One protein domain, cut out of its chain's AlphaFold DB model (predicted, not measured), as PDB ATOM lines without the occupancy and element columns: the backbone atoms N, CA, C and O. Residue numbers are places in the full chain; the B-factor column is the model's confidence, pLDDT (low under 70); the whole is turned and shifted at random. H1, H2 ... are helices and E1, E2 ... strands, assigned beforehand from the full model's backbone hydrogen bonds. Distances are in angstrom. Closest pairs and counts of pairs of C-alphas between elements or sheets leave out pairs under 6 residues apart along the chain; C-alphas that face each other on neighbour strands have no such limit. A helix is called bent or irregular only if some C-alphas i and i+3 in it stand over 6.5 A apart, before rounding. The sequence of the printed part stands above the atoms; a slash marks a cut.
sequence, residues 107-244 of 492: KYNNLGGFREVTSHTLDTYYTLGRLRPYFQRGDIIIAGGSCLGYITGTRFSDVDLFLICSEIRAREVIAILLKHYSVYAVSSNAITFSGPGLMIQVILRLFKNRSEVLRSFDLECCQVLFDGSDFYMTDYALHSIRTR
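This is residues 107 to 244 of the 492 residues of an uncharacterized protein of viral metagenome (UniProt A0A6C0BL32). A strongly twisted sheet of seven strands runs through the domain as its core, with the long helix H4 and H2 packed on one face, and H3 and H5 packed on the part of the sheet holding E6. H6 lies beyond the E7 end, and H1 lies off the sheet, meeting H2 at a corner. Look for 138 printed residues with six named helices and seven named strands, in the order H1 H2 E1 H3 E2 H4 E3 E4 E5 H5 E6 E7 H6. The mixed sheet runs E3 E4 E5 E2 E1 E6 E7; the class is mixed, helices and strands. The whole is compact, radius of gyration of the C-alphas 14.3 A, and spans 41 by 29 by 26 A.

Begin at E5, residues 198 to 206, parallel to its neighbour E2, residues 158 to 163; N 161 and O 201 are 2.8 A apart. E3, residues 182 to 186, E4, residues 190 to 195, and E5 form a meander, each strand the antiparallel neighbour of the one before; look at N 192 and O 185, 2.8 A, and N 193 and O 200, 2.8 A. E1, residues 140 to 143, is antiparallel to E2, with N 162 and O 141 at 2.9 A, and to E6, residues 224 to 226, with N 226 and O 142 at 2.8 A. E6 and E7, residues 231 to 233, are a hairpin, with N 225 and O 232 at 2.8 A. H4, residues 167 to 180, is on one face of the sheet, making two layers, at a height of 9.3 A over the sheet; it runs along the strands, at 14 degrees to E5 on the local plane. E2, H4, E3 and E5, H5, E6, where H5 is residues 210 to 215, are split strand-helix-strand units, their two strands running the same way but not neighbours, each with a right-handed crossover. H2, residues 128 to 137, is on the same face as H4; residues 173 to 176 alone of H4 touch it, closest at the C-alphas of Leu 131 and Val 173, 7.1 A, at a shallow tilt of 15 degrees, opposite ways. H2 is irregular: C-alphas 130 and 133 are 7.3 A apart. H3, residues 145 to 152, stands up from the sheet at 51 degrees, only just over E6 with 3 of its C-alphas; the closest C-alphas of H3 and E6, Cys 147 and Leu 225, are 5.9 A apart. H5 is on the sheet too, and the closest C-alphas of H5 and E6 are those of Leu 214 and Val 224, 6.4 A. H6, residues 235 to 243, is only just not on the sheet, with 4 pairs of C-alphas within 10 A. H1, residues 115 to 124, only just touches H2, only at the corner, with 3 pairs of C-alphas within 8 A, the closest Leu 122 and Leu 128 at 6.4 A. Every O i to N i+4 pair is within hydrogen-bond range in H3, H5 and H6; in H1 and H2 4 of 6 are, in H4 9 of 10.

Find C-alpha 115 at (65.501, 30.347, 117.290), where H1 begins. E5 runs 22.9 A from C-alpha 198 at (54.243, 45.981, 126.019); H4 spans 20.4 A and E2 16.4 A. H6 ends at C-alpha 243, (83.481, 45.426, 123.818).

The C-alphas of Lys 179 and Thr 243 are the two farthest apart, 42.6 A. The printed part has no cut and no long link. Look for low pLDDT at residues 109 to 127, under 70; the mean of the printed part is 85.6.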
ATOM      1  N   LYS A 107      74.234  39.955 109.358       90.00
ATOM      2  CA  LYS A 107      73.286  38.995 109.920       90.00
ATOM      3  C   LYS A 107      73.903  38.321 111.143       90.00
ATOM      4  O   LYS A 107      74.955  37.682 111.064       90.00
ATOM      5  N   TYR A 108      73.241  38.434 112.286       81.81
ATOM      6  CA  TYR A 108      73.738  37.877 113.537       81.81
ATOM      7  C   TYR A 108      73.358  36.392 113.652       81.81
ATOM      8  O   TYR A 108      72.252  36.048 114.060       81.81
ATOM      9  N   ASN A 109      74.280  35.502 113.258       69.94
ATOM     10  CA  ASN A 109      74.045  34.051 113.143       69.94
ATOM     11  C   ASN A 109      74.411  33.225 114.395       69.94
ATOM     12  O   ASN A 109      74.137  32.026 114.425       69.94
ATOM     13  N   ASN A 110      75.020  33.821 115.429       57.50
ATOM     14  CA  ASN A 110      75.498  33.110 116.631       57.50
ATOM     15  C   ASN A 110      74.364  32.804 117.630       57.50
ATOM     16  O   ASN A 110      74.424  33.111 118.817       57.50
ATOM     17  N   LEU A 111      73.295  32.209 117.107       52.84
ATOM     18  CA  LEU A 111      71.971  32.147 117.710       52.84
ATOM     19  C   LEU A 111      71.478  30.704 117.900       52.84
ATOM     20  O   LEU A 111      70.276  30.452 117.845       52.84
ATOM     21  N   GLY A 112      72.382  29.750 118.146       43.53
ATOM     22  CA  GLY A 112      72.019  28.341 118.366       43.53
ATOM     23  C   GLY A 112      70.919  28.134 119.422       43.53
ATOM     24  O   GLY A 112      70.092  27.248 119.253       43.53
ATOM     25  N   GLY A 113      70.842  28.998 120.445       47.66
ATOM     26  CA  GLY A 113      69.762  29.006 121.451       47.66
ATOM     27  C   GLY A 113      68.636  30.032 121.225       47.66
ATOM     28  O   GLY A 113      67.739  30.149 122.047       47.66
ATOM     29  N   PHE A 114      68.674  30.812 120.146       46.44
ATOM     30  CA  PHE A 114      67.816  31.990 119.944       46.44
ATOM     31  C   PHE A 114      66.606  31.736 119.035       46.44
ATOM     32  O   PHE A 114      65.605  32.434 119.181       46.44
ATOM     33  N   ARG A 115      66.654  30.734 118.137       46.38
ATOM     34  CA  ARG A 115      65.501  30.347 117.290       46.38
ATOM     35  C   ARG A 115      64.276  29.907 118.106       46.38
ATOM     36  O   ARG A 115      63.155  30.060 117.632       46.38
ATOM     37  N   GLU A 116      64.483  29.385 119.314       46.78
ATOM     38  CA  GLU A 116      63.401  28.970 120.220       46.78
ATOM     39  C   GLU A 116      62.771  30.146 120.986       46.78
ATOM     40  O   GLU A 116      61.617  30.063 121.393       46.78
ATOM     41  N   VAL A 117      63.484  31.268 121.142       45.34
ATOM     42  CA  VAL A 117      63.007  32.434 121.906       45.34
ATOM     43  C   VAL A 117      62.312  33.463 120.998       45.34
ATOM     44  O   VAL A 117      61.397  34.159 121.444       45.34
ATOM     45  N   THR A 118      62.649  33.530 119.702       49.66
ATOM     46  CA  THR A 118      61.959  34.402 118.728       49.66
ATOM     47  C   THR A 118      60.542  33.941 118.399       49.66
ATOM     48  O   THR A 118      59.680  34.802 118.215       49.66
ATOM     49  N   SER A 119      60.262  32.629 118.388       47.75
ATOM     50  CA  SER A 119      58.877  32.138 118.314       47.75
ATOM     51  C   SER A 119      58.101  32.609 119.539       47.75
ATOM     52  O   SER A 119      57.101  33.293 119.391       47.75
ATOM     53  N   HIS A 120      58.631  32.407 120.748       46.53
ATOM     54  CA  HIS A 120      57.984  32.862 121.974       46.53
ATOM     55  C   HIS A 120      57.846  34.378 122.084       46.53
ATOM     56  O   HIS A 120      56.814  34.824 122.553       46.53
ATOM     57  N   THR A 121      58.793  35.197 121.634       50.53
ATOM     58  CA  THR A 121      58.670  36.663 121.753       50.53
ATOM     59  C   THR A 121      57.636  37.222 120.773       50.53
ATOM     60  O   THR A 121      56.826  38.059 121.158       50.53
ATOM     61  N   LEU A 122      57.588  36.724 119.531       54.03
ATOM     62  CA  LEU A 122      56.535  37.093 118.575       54.03
ATOM     63  C   LEU A 122      55.165  36.495 118.945       54.03
ATOM     64  O   LEU A 122      54.149  37.167 118.768       54.03
ATOM     65  N   ASP A 123      55.135  35.279 119.500       50.59
ATOM     66  CA  ASP A 123      53.909  34.594 119.933       50.59
ATOM     67  C   ASP A 123      53.366  35.147 121.266       50.59
ATOM     68  O   ASP A 123      52.151  35.188 121.464       50.59
ATOM     69  N   THR A 124      54.234  35.647 122.160       49.84
ATOM     70  CA  THR A 124      53.845  36.337 123.413       49.84
ATOM     71  C   THR A 124      53.046  37.604 123.101       49.84
ATOM     72  O   THR A 124      52.152  37.982 123.858       49.84
ATOM     73  N   TYR A 125      53.283  38.221 121.941       58.47
ATOM     74  CA  TYR A 125      52.526  39.368 121.455       58.47
ATOM     75  C   TYR A 125      51.631  38.956 120.287       58.47
ATOM     76  O   TYR A 125      51.841  39.369 119.150       58.47
ATOM     77  N   TYR A 126      50.589  38.175 120.587       51.84
ATOM     78  CA  TYR A 126      49.568  37.650 119.662       51.84
ATOM     79  C   TYR A 126      49.116  38.629 118.549       51.84
ATOM     80  O   TYR A 126      48.768  38.220 117.439       51.84
ATOM     81  N   THR A 127      49.133  39.941 118.800       59.56
ATOM     82  CA  THR A 127      48.794  40.972 117.808       59.56
ATOM     83  C   THR A 127      49.951  41.378 116.881       59.56
ATOM     84  O   THR A 127      49.673  41.723 115.736       59.56
ATOM     85  N   LEU A 128      51.228  41.295 117.287       70.56
ATOM     86  CA  LEU A 128      52.365  41.418 116.354       70.56
ATOM     87  C   LEU A 128      52.335  40.290 115.314       70.56
ATOM     88  O   LEU A 128      52.682  40.510 114.155       70.56
ATOM     89  N   GLY A 129      51.783  39.125 115.670       74.31
ATOM     90  CA  GLY A 129      51.460  38.063 114.716       74.31
ATOM     91  C   GLY A 129      50.551  38.520 113.563       74.31
ATOM     92  O   GLY A 129      50.686  38.023 112.445       74.31
ATOM     93  N   ARG A 130      49.680  39.523 113.770       83.62
ATOM     94  CA  ARG A 130      48.853  40.118 112.695       83.62
ATOM     95  C   ARG A 130      49.657  41.004 111.748       83.62
ATOM     96  O   ARG A 130      49.249  41.187 110.606       83.62
ATOM     97  N   LEU A 131      50.791  41.526 112.208       88.88
ATOM     98  CA  LEU A 131      51.729  42.292 111.394       88.88
ATOM     99  C   LEU A 131      52.736  41.398 110.653       88.88
ATOM    100  O   LEU A 131      53.499  41.894 109.826       88.88
ATOM    101  N   ARG A 132      52.714  40.076 110.875       87.81
ATOM    102  CA  ARG A 132      53.609  39.110 110.217       87.81
ATOM    103  C   ARG A 132      53.680  39.256 108.689       87.81
ATOM    104  O   ARG A 132      54.797  39.202 108.178       87.81
ATOM    105  N   PRO A 133      52.576  39.487 107.946       91.31
ATOM    106  CA  PRO A 133      52.661  39.693 106.499       91.31
ATOM    107  C   PRO A 133      53.494  40.921 106.102       91.31
ATOM    108  O   PRO A 133      54.126  40.904 105.051       91.31
ATOM    109  N   TYR A 134      53.516  41.963 106.936       93.50
ATOM    110  CA  TYR A 134      54.286  43.188 106.703       93.50
ATOM    111  C   TYR A 134      55.769  42.981 107.028       93.50
ATOM    112  O   TYR A 134      56.618  43.398 106.246       93.50
ATOM    113  N   PHE A 135      56.092  42.248 108.101       90.31
ATOM    114  CA  PHE A 135      57.469  41.808 108.366       90.31
ATOM    115  C   PHE A 135      58.021  40.951 107.218       90.31
ATOM    116  O   PHE A 135      59.085  41.234 106.683       90.31
ATOM    117  N   GLN A 136      57.258  39.951 106.760       89.06
ATOM    118  CA  GLN A 136      57.670  39.055 105.668       89.06
ATOM    119  C   GLN A 136      57.924  39.781 104.341       89.06
ATOM    120  O   GLN A 136      58.724  39.319 103.532       89.06
ATOM    121  N   ARG A 137      57.235  40.901 104.106       91.38
ATOM    122  CA  ARG A 137      57.440  41.759 102.932       91.38
ATOM    123  C   ARG A 137      58.579  42.763 103.107       91.38
ATOM    124  O   ARG A 137      58.953  43.398 102.128       91.38
ATOM    125  N   GLY A 138      59.109  42.911 104.321       90.62
ATOM    126  CA  GLY A 138      60.084  43.940 104.671       90.62
ATOM    127  C   GLY A 138      59.482  45.339 104.819       90.62
ATOM    128  O   GLY A 138      60.230  46.307 104.815       90.62
ATOM    129  N   ASP A 139      58.156  45.459 104.950       94.94
ATOM    130  CA  ASP A 139      57.462  46.749 105.076       94.94
ATOM    131  C   ASP A 139      57.695  47.410 106.443       94.94
ATOM    132  O   ASP A 139      57.559  48.628 106.583       94.94
ATOM    133  N   ILE A 140      57.995  46.601 107.462       94.88
ATOM    134  CA  ILE A 140      58.215  47.033 108.842       94.88
ATOM    135  C   ILE A 140      59.358  46.249 109.478       94.88
ATOM    136  O   ILE A 140      59.579  45.083 109.146       94.88
ATOM    137  N   ILE A 141      60.029  46.874 110.441       94.00
ATOM    138  CA  ILE A 141      61.038  46.237 111.294       94.00
ATOM    139  C   ILE A 141      60.910  46.733 112.735       94.00
ATOM    140  O   ILE A 141      60.346  47.800 112.983       94.00
ATOM    141  N   ILE A 142      61.468  45.981 113.682       94.12
ATOM    142  CA  ILE A 142      61.709  46.463 115.049       94.12
ATOM    143  C   ILE A 142      63.188  46.817 115.147       94.12
ATOM    144  O   ILE A 142      64.016  46.060 114.649       94.12
ATOM    145  N   ALA A 143      63.543  47.940 115.765       95.25
ATOM    146  CA  ALA A 143      64.945  48.319 115.922       95.25
ATOM    147  C   ALA A 143      65.226  49.002 117.264       95.25
ATOM    148  O   ALA A 143      64.317  49.316 118.033       95.25
ATOM    149  N   GLY A 144      66.506  49.227 117.554       94.69
ATOM    150  CA  GLY A 144      66.927  50.055 118.675       94.69
ATOM    151  C   GLY A 144      67.075  49.307 119.994       94.69
ATOM    152  O   GLY A 144      67.529  48.161 120.065       94.69
ATOM    153  N   GLY A 145      66.711  49.994 121.079       91.69
ATOM    154  CA  GLY A 145      66.980  49.551 122.448       91.69
ATOM    155  C   GLY A 145      66.275  48.254 122.843       91.69
ATOM    156  O   GLY A 145      66.796  47.528 123.685       91.69
ATOM    157  N   SER A 146      65.129  47.947 122.231       89.56
ATOM    158  CA  SER A 146      64.398  46.690 122.437       89.56
ATOM    159  C   SER A 146      65.156  45.491 121.857       89.56
ATOM    160  O   SER A 146      65.349  44.488 122.543       89.56
ATOM    161  N   CYS A 147      65.682  45.630 120.638       90.94
ATOM    162  CA  CYS A 147      66.510  44.617 119.983       90.94
ATOM    163  C   CYS A 147      67.831  44.411 120.729       90.94
ATOM    164  O   CYS A 147      68.204  43.277 121.022       90.94
ATOM    165  N   LEU A 148      68.507  45.502 121.101       91.31
ATOM    166  CA  LEU A 148      69.697  45.429 121.949       91.31
ATOM    167  C   LEU A 148      69.381  44.754 123.288       91.31
ATOM    168  O   LEU A 148      70.159  43.925 123.765       91.31
ATOM    169  N   GLY A 149      68.249  45.106 123.900       87.19
ATOM    170  CA  GLY A 149      67.855  44.564 125.188       87.19
ATOM    171  C   GLY A 149      67.674  43.056 125.132       87.19
ATOM    172  O   GLY A 149      68.270  42.328 125.920       87.19
ATOM    173  N   TYR A 150      66.985  42.589 124.098       84.00
ATOM    174  CA  TYR A 150      66.842  41.175 123.807       84.00
ATOM    175  C   TYR A 150      68.191  40.462 123.596       84.00
ATOM    176  O   TYR A 150      68.453  39.458 124.255       84.00
ATOM    177  N   ILE A 151      69.084  41.000 122.751       83.31
ATOM    178  CA  ILE A 151      70.411  40.400 122.487       83.31
ATOM    179  C   ILE A 151      71.263  40.306 123.759       83.31
ATOM    180  O   ILE A 151      72.011  39.348 123.940       83.31
ATOM    181  N   THR A 152      71.156  41.295 124.644       82.00
ATOM    182  CA  THR A 152      71.969  41.394 125.866       82.00
ATOM    183  C   THR A 152      71.308  40.785 127.103       82.00
ATOM    184  O   THR A 152      71.903  40.815 128.179       82.00
ATOM    185  N   GLY A 153      70.088  40.250 126.984       79.12
ATOM    186  CA  GLY A 153      69.315  39.740 128.119       79.12
ATOM    187  C   GLY A 153      68.831  40.826 129.090       79.12
ATOM    188  O   GLY A 153      68.512  40.526 130.241       79.12
ATOM    189  N   THR A 154      68.776  42.092 128.664       79.56
ATOM    190  CA  THR A 154      68.217  43.187 129.463       79.56
ATOM    191  C   THR A 154      66.725  43.367 129.178       79.56
ATOM    192  O   THR A 154      66.245  43.182 128.060       79.56
ATOM    193  N   ARG A 155      65.955  43.711 130.216       77.12
ATOM    194  CA  ARG A 155      64.503  43.902 130.085       77.12
ATOM    195  C   ARG A 155      64.191  45.148 129.250       77.12
ATOM    196  O   ARG A 155      64.850  46.178 129.393       77.12
ATOM    197  N   PHE A 156      63.136  45.063 128.449       81.06
ATOM    198  CA  PHE A 156      62.541  46.184 127.726       81.06
ATOM    199  C   PHE A 156      61.025  46.194 127.951       81.06
ATOM    200  O   PHE A 156      60.420  45.154 128.203       81.06
ATOM    201  N   SER A 157      60.433  47.385 127.918       78.00
ATOM    202  CA  SER A 157      58.999  47.627 128.151       78.00
ATOM    203  C   SER A 157      58.262  48.087 126.892       78.00
ATOM    204  O   SER A 157      57.033  48.146 126.860       78.00
ATOM    205  N   ASP A 158      59.028  48.440 125.870       87.25
ATOM    206  CA  ASP A 158      58.611  49.127 124.665       87.25
ATOM    207  C   ASP A 158      59.367  48.580 123.450       87.25
ATOM    208  O   ASP A 158      60.521  48.155 123.556       87.25
ATOM    209  N   VAL A 159      58.698  48.570 122.298       89.94
ATOM    210  CA  VAL A 159      59.287  48.268 120.989       89.94
ATOM    211  C   VAL A 159      59.043  49.424 120.032       89.94
ATOM    212  O   VAL A 159      57.916  49.898 119.892       89.94
ATOM    213  N   ASP A 160      60.099  49.830 119.335       94.12
ATOM    214  CA  ASP A 160      60.034  50.813 118.263       94.12
ATOM    215  C   ASP A 160      59.826  50.090 116.926       94.12
ATOM    216  O   ASP A 160      60.680  49.315 116.487       94.12
ATOM    217  N   LEU A 161      58.683  50.333 116.288       95.00
ATOM    218  CA  LEU A 161      58.330  49.820 114.971       95.00
ATOM    219  C   LEU A 161      58.633  50.880 113.908       95.00
ATOM    220  O   LEU A 161      58.050  51.966 113.915       95.00
ATOM    221  N   PHE A 162      59.518  50.545 112.975       97.06
ATOM    222  CA  PHE A 162      59.935  51.416 111.878       97.06
ATOM    223  C   PHE A 162      59.277  50.989 110.568       97.06
ATOM    224  O   PHE A 162      59.074  49.798 110.326       97.06
ATOM    225  N   LEU A 163      58.953  51.970 109.724       97.25
ATOM    226  CA  LEU A 163      58.224  51.790 108.471       97.25
ATOM    227  C   LEU A 163      59.183  51.913 107.281       97.25
ATOM    228  O   LEU A 163      59.772  52.971 107.068       97.25
ATOM    229  N   ILE A 164      59.305  50.844 106.492       94.31
ATOM    230  CA  ILE A 164      60.132  50.760 105.277       94.31
ATOM    231  C   ILE A 164      59.224  50.479 104.074       94.31
ATOM    232  O   ILE A 164      59.382  49.517 103.323       94.31
ATOM    233  N   CYS A 165      58.159  51.263 103.950       94.94
ATOM    234  CA  CYS A 165      57.125  51.028 102.956       94.94
ATOM    235  C   CYS A 165      56.481  52.332 102.486       94.94
ATOM    236  O   CYS A 165      56.754  53.416 103.001       94.94
ATOM    237  N   SER A 166      55.611  52.221 101.480       95.44
ATOM    238  CA  SER A 166      54.822  53.355 101.009       95.44
ATOM    239  C   SER A 166      53.852  53.849 102.081       95.44
ATOM    240  O   SER A 166      53.402  53.092 102.944       95.44
ATOM    241  N   GLU A 167      53.445  55.112 101.972       96.62
ATOM    242  CA  GLU A 167      52.490  55.726 102.899       96.62
ATOM    243  C   GLU A 167      51.172  54.935 103.012       96.62
ATOM    244  O   GLU A 167      50.597  54.814 104.092       96.62
ATOM    245  N   ILE A 168      50.709  54.340 101.907       96.50
ATOM    246  CA  ILE A 168      49.500  53.506 101.886       96.50
ATOM    247  C   ILE A 168      49.676  52.293 102.809       96.50
ATOM    248  O   ILE A 168      48.825  52.045 103.659       96.50
ATOM    249  N   ARG A 169      50.803  51.578 102.702       96.25
ATOM    250  CA  ARG A 169      51.094  50.412 103.552       96.25
ATOM    251  C   ARG A 169      51.313  50.809 105.009       96.25
ATOM    252  O   ARG A 169      50.804  50.140 105.903       96.25
ATOM    253  N   ALA A 170      51.990  51.927 105.255       96.94
ATOM    254  CA  ALA A 170      52.133  52.487 106.596       96.94
ATOM    255  C   ALA A 170      50.765  52.740 107.259       96.94
ATOM    256  O   ALA A 170      50.545  52.356 108.411       96.94
ATOM    257  N   ARG A 171      49.812  53.324 106.518       97.12
ATOM    258  CA  ARG A 171      48.434  53.542 106.990       97.12
ATOM    259  C   ARG A 171      47.712  52.229 107.293       97.12
ATOM    260  O   ARG A 171      46.986  52.172 108.282       97.12
ATOM    261  N   GLU A 172      47.922  51.176 106.504       96.19
ATOM    262  CA  GLU A 172      47.359  49.847 106.789       96.19
ATOM    263  C   GLU A 172      47.902  49.254 108.099       96.19
ATOM    264  O   GLU A 172      47.120  48.792 108.931       96.19
ATOM    265  N   VAL A 173      49.221  49.319 108.319       94.69
ATOM    266  CA  VAL A 173      49.867  48.862 109.565       94.69
ATOM    267  C   VAL A 173      49.281  49.598 110.772       94.69
ATOM    268  O   VAL A 173      48.865  48.967 111.749       94.69
ATOM    269  N   ILE A 174      49.183  50.927 110.692       95.88
ATOM    270  CA  ILE A 174      48.615  51.759 111.761       95.88
ATOM    271  C   ILE A 174      47.130  51.431 111.979       95.88
ATOM    272  O   ILE A 174      46.692  51.335 113.126       95.88
ATOM    273  N   ALA A 175      46.352  51.200 110.918       95.62
ATOM    274  CA  ALA A 175      44.941  50.827 111.025       95.62
ATOM    275  C   ALA A 175      44.742  49.475 111.734       95.62
ATOM    276  O   ALA A 175      43.813  49.327 112.531       95.62
ATOM    277  N   ILE A 176      45.628  48.501 111.495       92.94
ATOM    278  CA  ILE A 176      45.623  47.224 112.223       92.94
ATOM    279  C   ILE A 176      45.886  47.463 113.711       92.94
ATOM    280  O   ILE A 176      45.163  46.921 114.548       92.94
ATOM    281  N   LEU A 177      46.878  48.291 114.052       92.19
ATOM    282  CA  LEU A 177      47.190  48.610 115.446       92.19
ATOM    283  C   LEU A 177      46.030  49.339 116.139       92.19
ATOM    284  O   LEU A 177      45.616  48.913 117.213       92.19
ATOM    285  N   LEU A 178      45.426  50.344 115.498       93.69
ATOM    286  CA  LEU A 178      44.260  51.079 116.017       93.69
ATOM    287  C   LEU A 178      43.047  50.182 116.300       93.69
ATOM    288  O   LEU A 178      42.260  50.471 117.196       93.69
ATOM    289  N   LYS A 179      42.881  49.091 115.545       91.94
ATOM    290  CA  LYS A 179      41.782  48.138 115.750       91.94
ATOM    291  C   LYS A 179      41.965  47.272 117.002       91.94
ATOM    292  O   LYS A 179      40.985  46.740 117.521       91.94
ATOM    293  N   HIS A 180      43.204  47.078 117.446       88.12
ATOM    294  CA  HIS A 180      43.545  46.076 118.458       88.12
ATOM    295  C   HIS A 180      44.209  46.646 119.712       88.12
ATOM    296  O   HIS A 180      44.261  45.950 120.724       88.12
ATOM    297  N   TYR A 181      44.684  47.887 119.663       88.81
ATOM    298  CA  TYR A 181      45.392  48.541 120.750       88.81
ATOM    299  C   TYR A 181      44.847  49.939 121.014       88.81
ATOM    300  O   TYR A 181      44.429  50.653 120.103       88.81
ATOM    301  N   SER A 182      44.906  50.352 122.278       91.69
ATOM    302  CA  SER A 182      44.579  51.718 122.669       91.69
ATOM    303  C   SER A 182      45.757  52.639 122.378       91.69
ATOM    304  O   SER A 182      46.902  52.325 122.705       91.69
ATOM    305  N   VAL A 183      45.479  53.801 121.790       96.00
ATOM    306  CA  VAL A 183      46.485  54.856 121.636       96.00
ATOM    307  C   VAL A 183      46.821  55.407 123.019       96.00
ATOM    308  O   VAL A 183      45.937  55.858 123.740       96.00
ATOM    309  N   TYR A 184      48.099  55.353 123.380       94.75
ATOM    310  CA  TYR A 184      48.628  55.897 124.627       94.75
ATOM    311  C   TYR A 184      49.107  57.339 124.456       94.75
ATOM    312  O   TYR A 184      48.792  58.200 125.269       94.75
ATOM    313  N   ALA A 185      49.859  57.609 123.384       95.19
ATOM    314  CA  ALA A 185      50.398  58.932 123.093       95.19
ATOM    315  C   ALA A 185      50.565  59.141 121.584       95.19
ATOM    316  O   ALA A 185      50.858  58.200 120.846       95.19
ATOM    317  N   VAL A 186      50.419  60.386 121.130       95.50
ATOM    318  CA  VAL A 186      50.669  60.792 119.741       95.50
ATOM    319  C   VAL A 186      51.568  62.018 119.750       95.50
ATOM    320  O   VAL A 186      51.318  62.974 120.479       95.50
ATOM    321  N   SER A 187      52.607  61.991 118.927       94.25
ATOM    322  CA  SER A 187      53.499  63.120 118.673       94.25
ATOM    323  C   SER A 187      53.665  63.320 117.169       94.25
ATOM    324  O   SER A 187      53.206  62.499 116.375       94.25
ATOM    325  N   SER A 188      54.370  64.375 116.763       93.00
ATOM    326  CA  SER A 188      54.706  64.600 115.352       93.00
ATOM    327  C   SER A 188      55.557  63.480 114.740       93.00
ATOM    328  O   SER A 188      55.524  63.296 113.529       93.00
ATOM    329  N   ASN A 189      56.298  62.727 115.560       93.69
ATOM    330  CA  ASN A 189      57.277  61.745 115.087       93.69
ATOM    331  C   ASN A 189      56.875  60.291 115.354       93.69
ATOM    332  O   ASN A 189      57.477  59.382 114.785       93.69
ATOM    333  N   ALA A 190      55.901  60.051 116.233       96.81
ATOM    334  CA  ALA A 190      55.527  58.701 116.636       96.81
ATOM    335  C   ALA A 190      54.095  58.600 117.175       96.81
ATOM    336  O   ALA A 190      53.597  59.530 117.817       96.81
ATOM    337  N   ILE A 191      53.486  57.425 116.992       97.25
ATOM    338  CA  ILE A 191      52.251  57.003 117.668       97.25
ATOM    339  C   ILE A 191      52.597  55.852 118.605       97.25
ATOM    340  O   ILE A 191      53.121  54.833 118.171       97.25
ATOM    341  N   THR A 192      52.281  56.003 119.885       96.19
ATOM    342  CA  THR A 192      52.510  54.974 120.898       96.19
ATOM    343  C   THR A 192      51.196  54.302 121.257       96.19
ATOM    344  O   THR A 192      50.230  54.967 121.633       96.19
ATOM    345  N   PHE A 193      51.174  52.981 121.174       92.75
ATOM    346  CA  PHE A 193      50.056  52.117 121.512       92.75
ATOM    347  C   PHE A 193      50.353  51.370 122.811       92.75
ATOM    348  O   PHE A 193      51.453  50.851 122.994       92.75
ATOM    349  N   SER A 194      49.361  51.294 123.696       89.56
ATOM    350  CA  SER A 194      49.424  50.471 124.902       89.56
ATOM    351  C   SER A 194      48.877  49.078 124.612       89.56
ATOM    352  O   SER A 194      47.727  48.925 124.187       89.56
ATOM    353  N   GLY A 195      49.719  48.067 124.819       75.25
ATOM    354  CA  GLY A 195      49.378  46.655 124.732       75.25
ATOM    355  C   GLY A 195      49.551  45.920 126.063       75.25
ATOM    356  O   GLY A 195      50.168  46.447 126.990       75.25
ATOM    357  N   PRO A 196      49.026  44.685 126.186       71.44
ATOM    358  CA  PRO A 196      49.192  43.881 127.395       71.44
ATOM    359  C   PRO A 196      50.677  43.594 127.669       71.44
ATOM    360  O   PRO A 196      51.287  42.757 127.011       71.44
ATOM    361  N   GLY A 197      51.266  44.314 128.629       74.19
ATOM    362  CA  GLY A 197      52.665  44.143 129.036       74.19
ATOM    363  C   GLY A 197      53.715  44.654 128.038       74.19
ATOM    364  O   GLY A 197      54.891  44.346 128.219       74.19
ATOM    365  N   LEU A 198      53.319  45.403 127.001       81.75
ATOM    366  CA  LEU A 198      54.243  45.981 126.019       81.75
ATOM    367  C   LEU A 198      53.673  47.245 125.373       81.75
ATOM    368  O   LEU A 198      52.541  47.252 124.889       81.75
ATOM    369  N   MET A 199      54.501  48.283 125.295       88.94
ATOM    370  CA  MET A 199      54.227  49.486 124.513       88.94
ATOM    371  C   MET A 199      54.753  49.324 123.084       88.94
ATOM    372  O   MET A 199      55.891  48.905 122.885       88.94
ATOM    373  N   ILE A 200      53.948  49.669 122.081       91.25
ATOM    374  CA  ILE A 200      54.368  49.652 120.672       91.25
ATOM    375  C   ILE A 200      54.442  51.093 120.187       91.25
ATOM    376  O   ILE A 200      53.419  51.767 120.094       91.25
ATOM    377  N   GLN A 201      55.637  51.565 119.857       94.44
ATOM    378  CA  GLN A 201      55.863  52.901 119.332       94.44
ATOM    379  C   GLN A 201      56.105  52.832 117.824       94.44
ATOM    380  O   GLN A 201      57.137  52.360 117.369       94.44
ATOM    381  N   VAL A 202      55.152  53.306 117.026       96.88
ATOM    382  CA  VAL A 202      55.303  53.408 115.569       96.88
ATOM    383  C   VAL A 202      55.999  54.715 115.236       96.88
ATOM    384  O   VAL A 202      55.445  55.785 115.490       96.88
ATOM    385  N   ILE A 203      57.190  54.633 114.649       97.81
ATOM    386  CA  ILE A 203      57.942  55.786 114.156       97.81
ATOM    387  C   ILE A 203      57.360  56.208 112.804       97.81
ATOM    388  O   ILE A 203      57.307  55.416 111.868       97.81
ATOM    389  N   LEU A 204      56.896  57.459 112.708       97.38
ATOM    390  CA  LEU A 204      56.138  57.959 111.550       97.38
ATOM    391  C   LEU A 204      57.015  58.369 110.362       97.38
ATOM    392  O   LEU A 204      56.497  58.609 109.272       97.38
ATOM    393  N   ARG A 205      58.336  58.446 110.552       95.88
ATOM    394  CA  ARG A 205      59.277  58.621 109.443       95.88
ATOM    395  C   ARG A 205      59.267  57.358 108.580       95.88
ATOM    396  O   ARG A 205      59.466  56.260 109.093       95.88
ATOM    397  N   LEU A 206      59.076  57.537 107.276       95.31
ATOM    398  CA  LEU A 206      59.272  56.478 106.291       95.31
ATOM    399  C   LEU A 206      60.759  56.390 105.946       95.31
ATOM    400  O   LEU A 206      61.389  57.407 105.656       95.31
ATOM    401  N   PHE A 207      61.299  55.181 105.988       93.25
ATOM    402  CA  PHE A 207      62.681  54.881 105.634       93.25
ATOM    403  C   PHE A 207      62.719  54.131 104.305       93.25
ATOM    404  O   PHE A 207      61.792  53.398 103.961       93.25
ATOM    405  N   LYS A 208      63.801  54.298 103.552       90.12
ATOM    406  CA  LYS A 208      64.011  53.626 102.268       90.12
ATOM    407  C   LYS A 208      64.409  52.169 102.448       90.12
ATOM    408  O   LYS A 208      64.008  51.309 101.670       90.12
ATOM    409  N   ASN A 209      65.238  51.896 103.453       90.12
ATOM    410  CA  ASN A 209      65.818  50.580 103.684       90.12
ATOM    411  C   ASN A 209      66.211  50.370 105.159       90.12
ATOM    412  O   ASN A 209      66.146  51.279 105.988       90.12
ATOM    413  N   ARG A 210      66.616  49.138 105.485       92.31
ATOM    414  CA  ARG A 210      66.981  48.714 106.850       92.31
ATOM    415  C   ARG A 210      68.209  49.445 107.383       92.31
ATOM    416  O   ARG A 210      68.270  49.779 108.563       92.31
ATOM    417  N   SER A 211      69.180  49.677 106.510       91.50
ATOM    418  CA  SER A 211      70.429  50.338 106.865       91.50
ATOM    419  C   SER A 211      70.204  51.801 107.266       91.50
ATOM    420  O   SER A 211      70.747  52.249 108.276       91.50
ATOM    421  N   GLU A 212      69.327  52.516 106.553       91.31
ATOM    422  CA  GLU A 212      68.924  53.880 106.905       91.31
ATOM    423  C   GLU A 212      68.291  53.935 108.302       91.31
ATOM    424  O   GLU A 212      68.583  54.848 109.075       91.31
ATOM    425  N   VAL A 213      67.471  52.939 108.664       94.19
ATOM    426  CA  VAL A 213      66.916  52.846 110.023       94.19
ATOM    427  C   VAL A 213      68.036  52.713 111.051       94.19
ATOM    428  O   VAL A 213      68.076  53.488 112.005       94.19
ATOM    429  N   LEU A 214      68.970  51.776 110.863       94.94
ATOM    430  CA  LEU A 214      70.046  51.561 111.835       94.94
ATOM    431  C   LEU A 214      70.946  52.783 111.990       94.94
ATOM    432  O   LEU A 214      71.298  53.144 113.105       94.94
ATOM    433  N   ARG A 215      71.264  53.473 110.900       91.62
ATOM    434  CA  ARG A 215      72.129  54.659 110.941       91.62
ATOM    435  C   ARG A 215      71.425  55.927 111.410       91.62
ATOM    436  O   ARG A 215      72.075  56.942 111.627       91.62
ATOM    437  N   SER A 216      70.108  55.871 111.606       92.12
ATOM    438  CA  SER A 216      69.358  56.951 112.252       92.12
ATOM    439  C   SER A 216      69.513  56.970 113.777       92.12
ATOM    440  O   SER A 216      69.121  57.952 114.411       92.12
ATOM    441  N   PHE A 217      70.073  55.912 114.376       94.12
ATOM    442  CA  PHE A 217      70.362  55.885 115.806       94.12
ATOM    443  C   PHE A 217      71.637  56.659 116.128       94.12
ATOM    444  O   PHE A 217      72.676  56.484 115.500       94.12
ATOM    445  N   ASP A 218      71.535  57.456 117.183       92.56
ATOM    446  CA  ASP A 218      72.608  58.271 117.746       92.56
ATOM    447  C   ASP A 218      73.677  57.457 118.489       92.56
ATOM    448  O   ASP A 218      74.806  57.911 118.612       92.56
ATOM    449  N   LEU A 219      73.328  56.262 118.978       93.88
ATOM    450  CA  LEU A 219      74.239  55.339 119.652       93.88
ATOM    451  C   LEU A 219      74.424  54.056 118.859       93.88
ATOM    452  O   LEU A 219      73.459  53.385 118.485       93.88
ATOM    453  N   GLU A 220      75.678  53.657 118.736       94.00
ATOM    454  CA  GLU A 220      76.152  52.516 117.967       94.00
ATOM    455  C   GLU A 220      75.546  51.207 118.458       94.00
ATOM    456  O   GLU A 220      75.052  50.404 117.673       94.00
ATOM    457  N   CYS A 221      75.496  51.004 119.777       95.06
ATOM    458  CA  CYS A 221      74.930  49.789 120.362       95.06
ATOM    459  C   CYS A 221      73.438  49.605 120.032       95.06
ATOM    460  O   CYS A 221      72.918  48.495 120.123       95.06
ATOM    461  N   CYS A 222      72.733  50.683 119.673       96.19
ATOM    462  CA  CYS A 222      71.324  50.642 119.288       96.19
ATOM    463  C   CYS A 222      71.121  50.344 117.800       96.19
ATOM    464  O   CYS A 222      69.976  50.167 117.389       96.19
ATOM    465  N   GLN A 223      72.185  50.272 116.996       96.25
ATOM    466  CA  GLN A 223      72.122  49.988 115.562       96.25
ATOM    467  C   GLN A 223      71.908  48.487 115.307       96.25
ATOM    468  O   GLN A 223      72.691  47.808 114.643       96.25
ATOM    469  N   VAL A 224      70.820  47.969 115.874       94.75
ATOM    470  CA  VAL A 224      70.369  46.584 115.798       94.75
ATOM    471  C   VAL A 224      68.890  46.579 115.433       94.75
ATOM    472  O   VAL A 224      68.107  47.348 115.994       94.75
ATOM    473  N   LEU A 225      68.503  45.687 114.526       94.06
ATOM    474  CA  LEU A 225      67.115  45.456 114.149       94.06
ATOM    475  C   LEU A 225      66.762  43.979 114.108       94.06
ATOM    476  O   LEU A 225      67.626  43.110 113.998       94.06
ATOM    477  N   PHE A 226      65.462  43.738 114.127       91.25
ATOM    478  CA  PHE A 226      64.807  42.472 113.880       91.25
ATOM    479  C   PHE A 226      63.804  42.638 112.733       91.25
ATOM    480  O   PHE A 226      62.920  43.498 112.790       91.25
ATOM    481  N   ASP A 227      63.928  41.807 111.699       88.56
ATOM    482  CA  ASP A 227      63.082  41.884 110.497       88.56
ATOM    483  C   ASP A 227      61.851  40.960 110.534       88.56
ATOM    484  O   ASP A 227      61.139  40.814 109.543       88.56
ATOM    485  N   GLY A 228      61.584  40.332 111.682       84.12
ATOM    486  CA  GLY A 228      60.542  39.316 111.832       84.12
ATOM    487  C   GLY A 228      61.050  37.879 111.692       84.12
ATOM    488  O   GLY A 228      60.317  36.953 112.040       84.12
ATOM    489  N   SER A 229      62.289  37.685 111.229       82.25
ATOM    490  CA  SER A 229      62.962  36.383 111.151       82.25
ATOM    491  C   SER A 229      64.309  36.409 111.863       82.25
ATOM    492  O   SER A 229      64.573  35.583 112.739       82.25
ATOM    493  N   ASP A 230      65.152  37.371 111.507       85.12
ATOM    494  CA  ASP A 230      66.553  37.411 111.889       85.12
ATOM    495  C   ASP A 230      66.946  38.786 112.441       85.12
ATOM    496  O   ASP A 230      66.304  39.809 112.186       85.12
ATOM    497  N   PHE A 231      68.033  38.795 113.216       88.81
ATOM    498  CA  PHE A 231      68.651  40.023 113.696       88.81
ATOM    499  C   PHE A 231      69.747  40.482 112.743       88.81
ATOM    500  O   PHE A 231      70.584  39.692 112.295       88.81
ATOM    501  N   TYR A 232      69.764  41.786 112.504       92.44
ATOM    502  CA  TYR A 232      70.771  42.466 111.706       92.44
ATOM    503  C   TYR A 232      71.332  43.637 112.496       92.44
ATOM    504  O   TYR A 232      70.630  44.251 113.300       92.44
ATOM    505  N   MET A 233      72.597  43.949 112.269       94.06
ATOM    506  CA  MET A 233      73.264  45.064 112.925       94.06
ATOM    507  C   MET A 233      74.379  45.623 112.048       94.06
ATOM    508  O   MET A 233      74.843  44.948 111.128       94.06
ATOM    509  N   THR A 234      74.813  46.845 112.334       93.94
ATOM    510  CA  THR A 234      76.030  47.384 111.718       93.94
ATOM    511  C   THR A 234      77.266  46.714 112.322       93.94
ATOM    512  O   THR A 234      77.232  46.139 113.416       93.94
ATOM    513  N   ASP A 235      78.381  46.784 111.604       91.31
ATOM    514  CA  ASP A 235      79.700  46.402 112.110       91.31
ATOM    515  C   ASP A 235      80.073  47.168 113.385       91.31
ATOM    516  O   ASP A 235      80.593  46.581 114.338       91.31
ATOM    517  N   TYR A 236      79.706  48.446 113.444       93.56
ATOM    518  CA  TYR A 236      79.940  49.280 114.611       93.56
ATOM    519  C   TYR A 236      79.099  48.860 115.826       93.56
ATOM    520  O   TYR A 236      79.608  48.796 116.951       93.56
ATOM    521  N   ALA A 237      77.829  48.489 115.620       95.31
ATOM    522  CA  ALA A 237      77.000  47.938 116.693       95.31
ATOM    523  C   ALA A 237      77.592  46.634 117.230       95.31
ATOM    524  O   ALA A 237      77.676  46.437 118.442       95.31
ATOM    525  N   LEU A 238      78.026  45.746 116.327       93.06
ATOM    526  CA  LEU A 238      78.632  44.470 116.695       93.06
ATOM    527  C   LEU A 238      79.883  44.679 117.551       93.06
ATOM    528  O   LEU A 238      80.057  43.981 118.552       93.06
ATOM    529  N   HIS A 239      80.735  45.636 117.174       93.19
ATOM    530  CA  HIS A 239      81.895  46.028 117.968       93.19
ATOM    531  C   HIS A 239      81.468  46.523 119.355       93.19
ATOM    532  O   HIS A 239      81.847  45.917 120.356       93.19
ATOM    533  N   SER A 240      80.595  47.533 119.410       94.19
ATOM    534  CA  SER A 240      80.133  48.173 120.651       94.19
ATOM    535  C   SER A 240      79.488  47.180 121.626       94.19
ATOM    536  O   SER A 240      79.716  47.225 122.833       94.19
ATOM    537  N   ILE A 241      78.698  46.231 121.114       93.19
ATOM    538  CA  ILE A 241      78.061  45.181 121.921       93.19
ATOM    539  C   ILE A 241      79.103  44.205 122.482       93.19
ATOM    540  O   ILE A 241      78.991  43.803 123.641       93.19
ATOM    541  N   ARG A 242      80.110  43.822 121.685       91.19
ATOM    542  CA  ARG A 242      81.168  42.886 122.102       91.19
ATOM    543  C   ARG A 242      82.109  43.495 123.133       91.19
ATOM    544  O   ARG A 242      82.440  42.820 124.103       91.19
ATOM    545  N   THR A 243      82.536  44.737 122.925       91.50
ATOM    546  CA  THR A 243      83.481  45.426 123.818       91.50
ATOM    547  C   THR A 243      82.792  46.069 125.016       91.50
ATOM    548  O   THR A 243      83.449  46.340 126.017       91.50
ATOM    549  N   ARG A 244      81.462  46.255 124.951       91.69
ATOM    550  CA  ARG A 244      80.676  47.051 125.905       91.69
ATOM    551  C   ARG A 244      81.171  48.494 125.975       91.69
ATOM    552  O   ARG A 244      81.178  49.092 127.047       91.69
TER     553      ARG A 244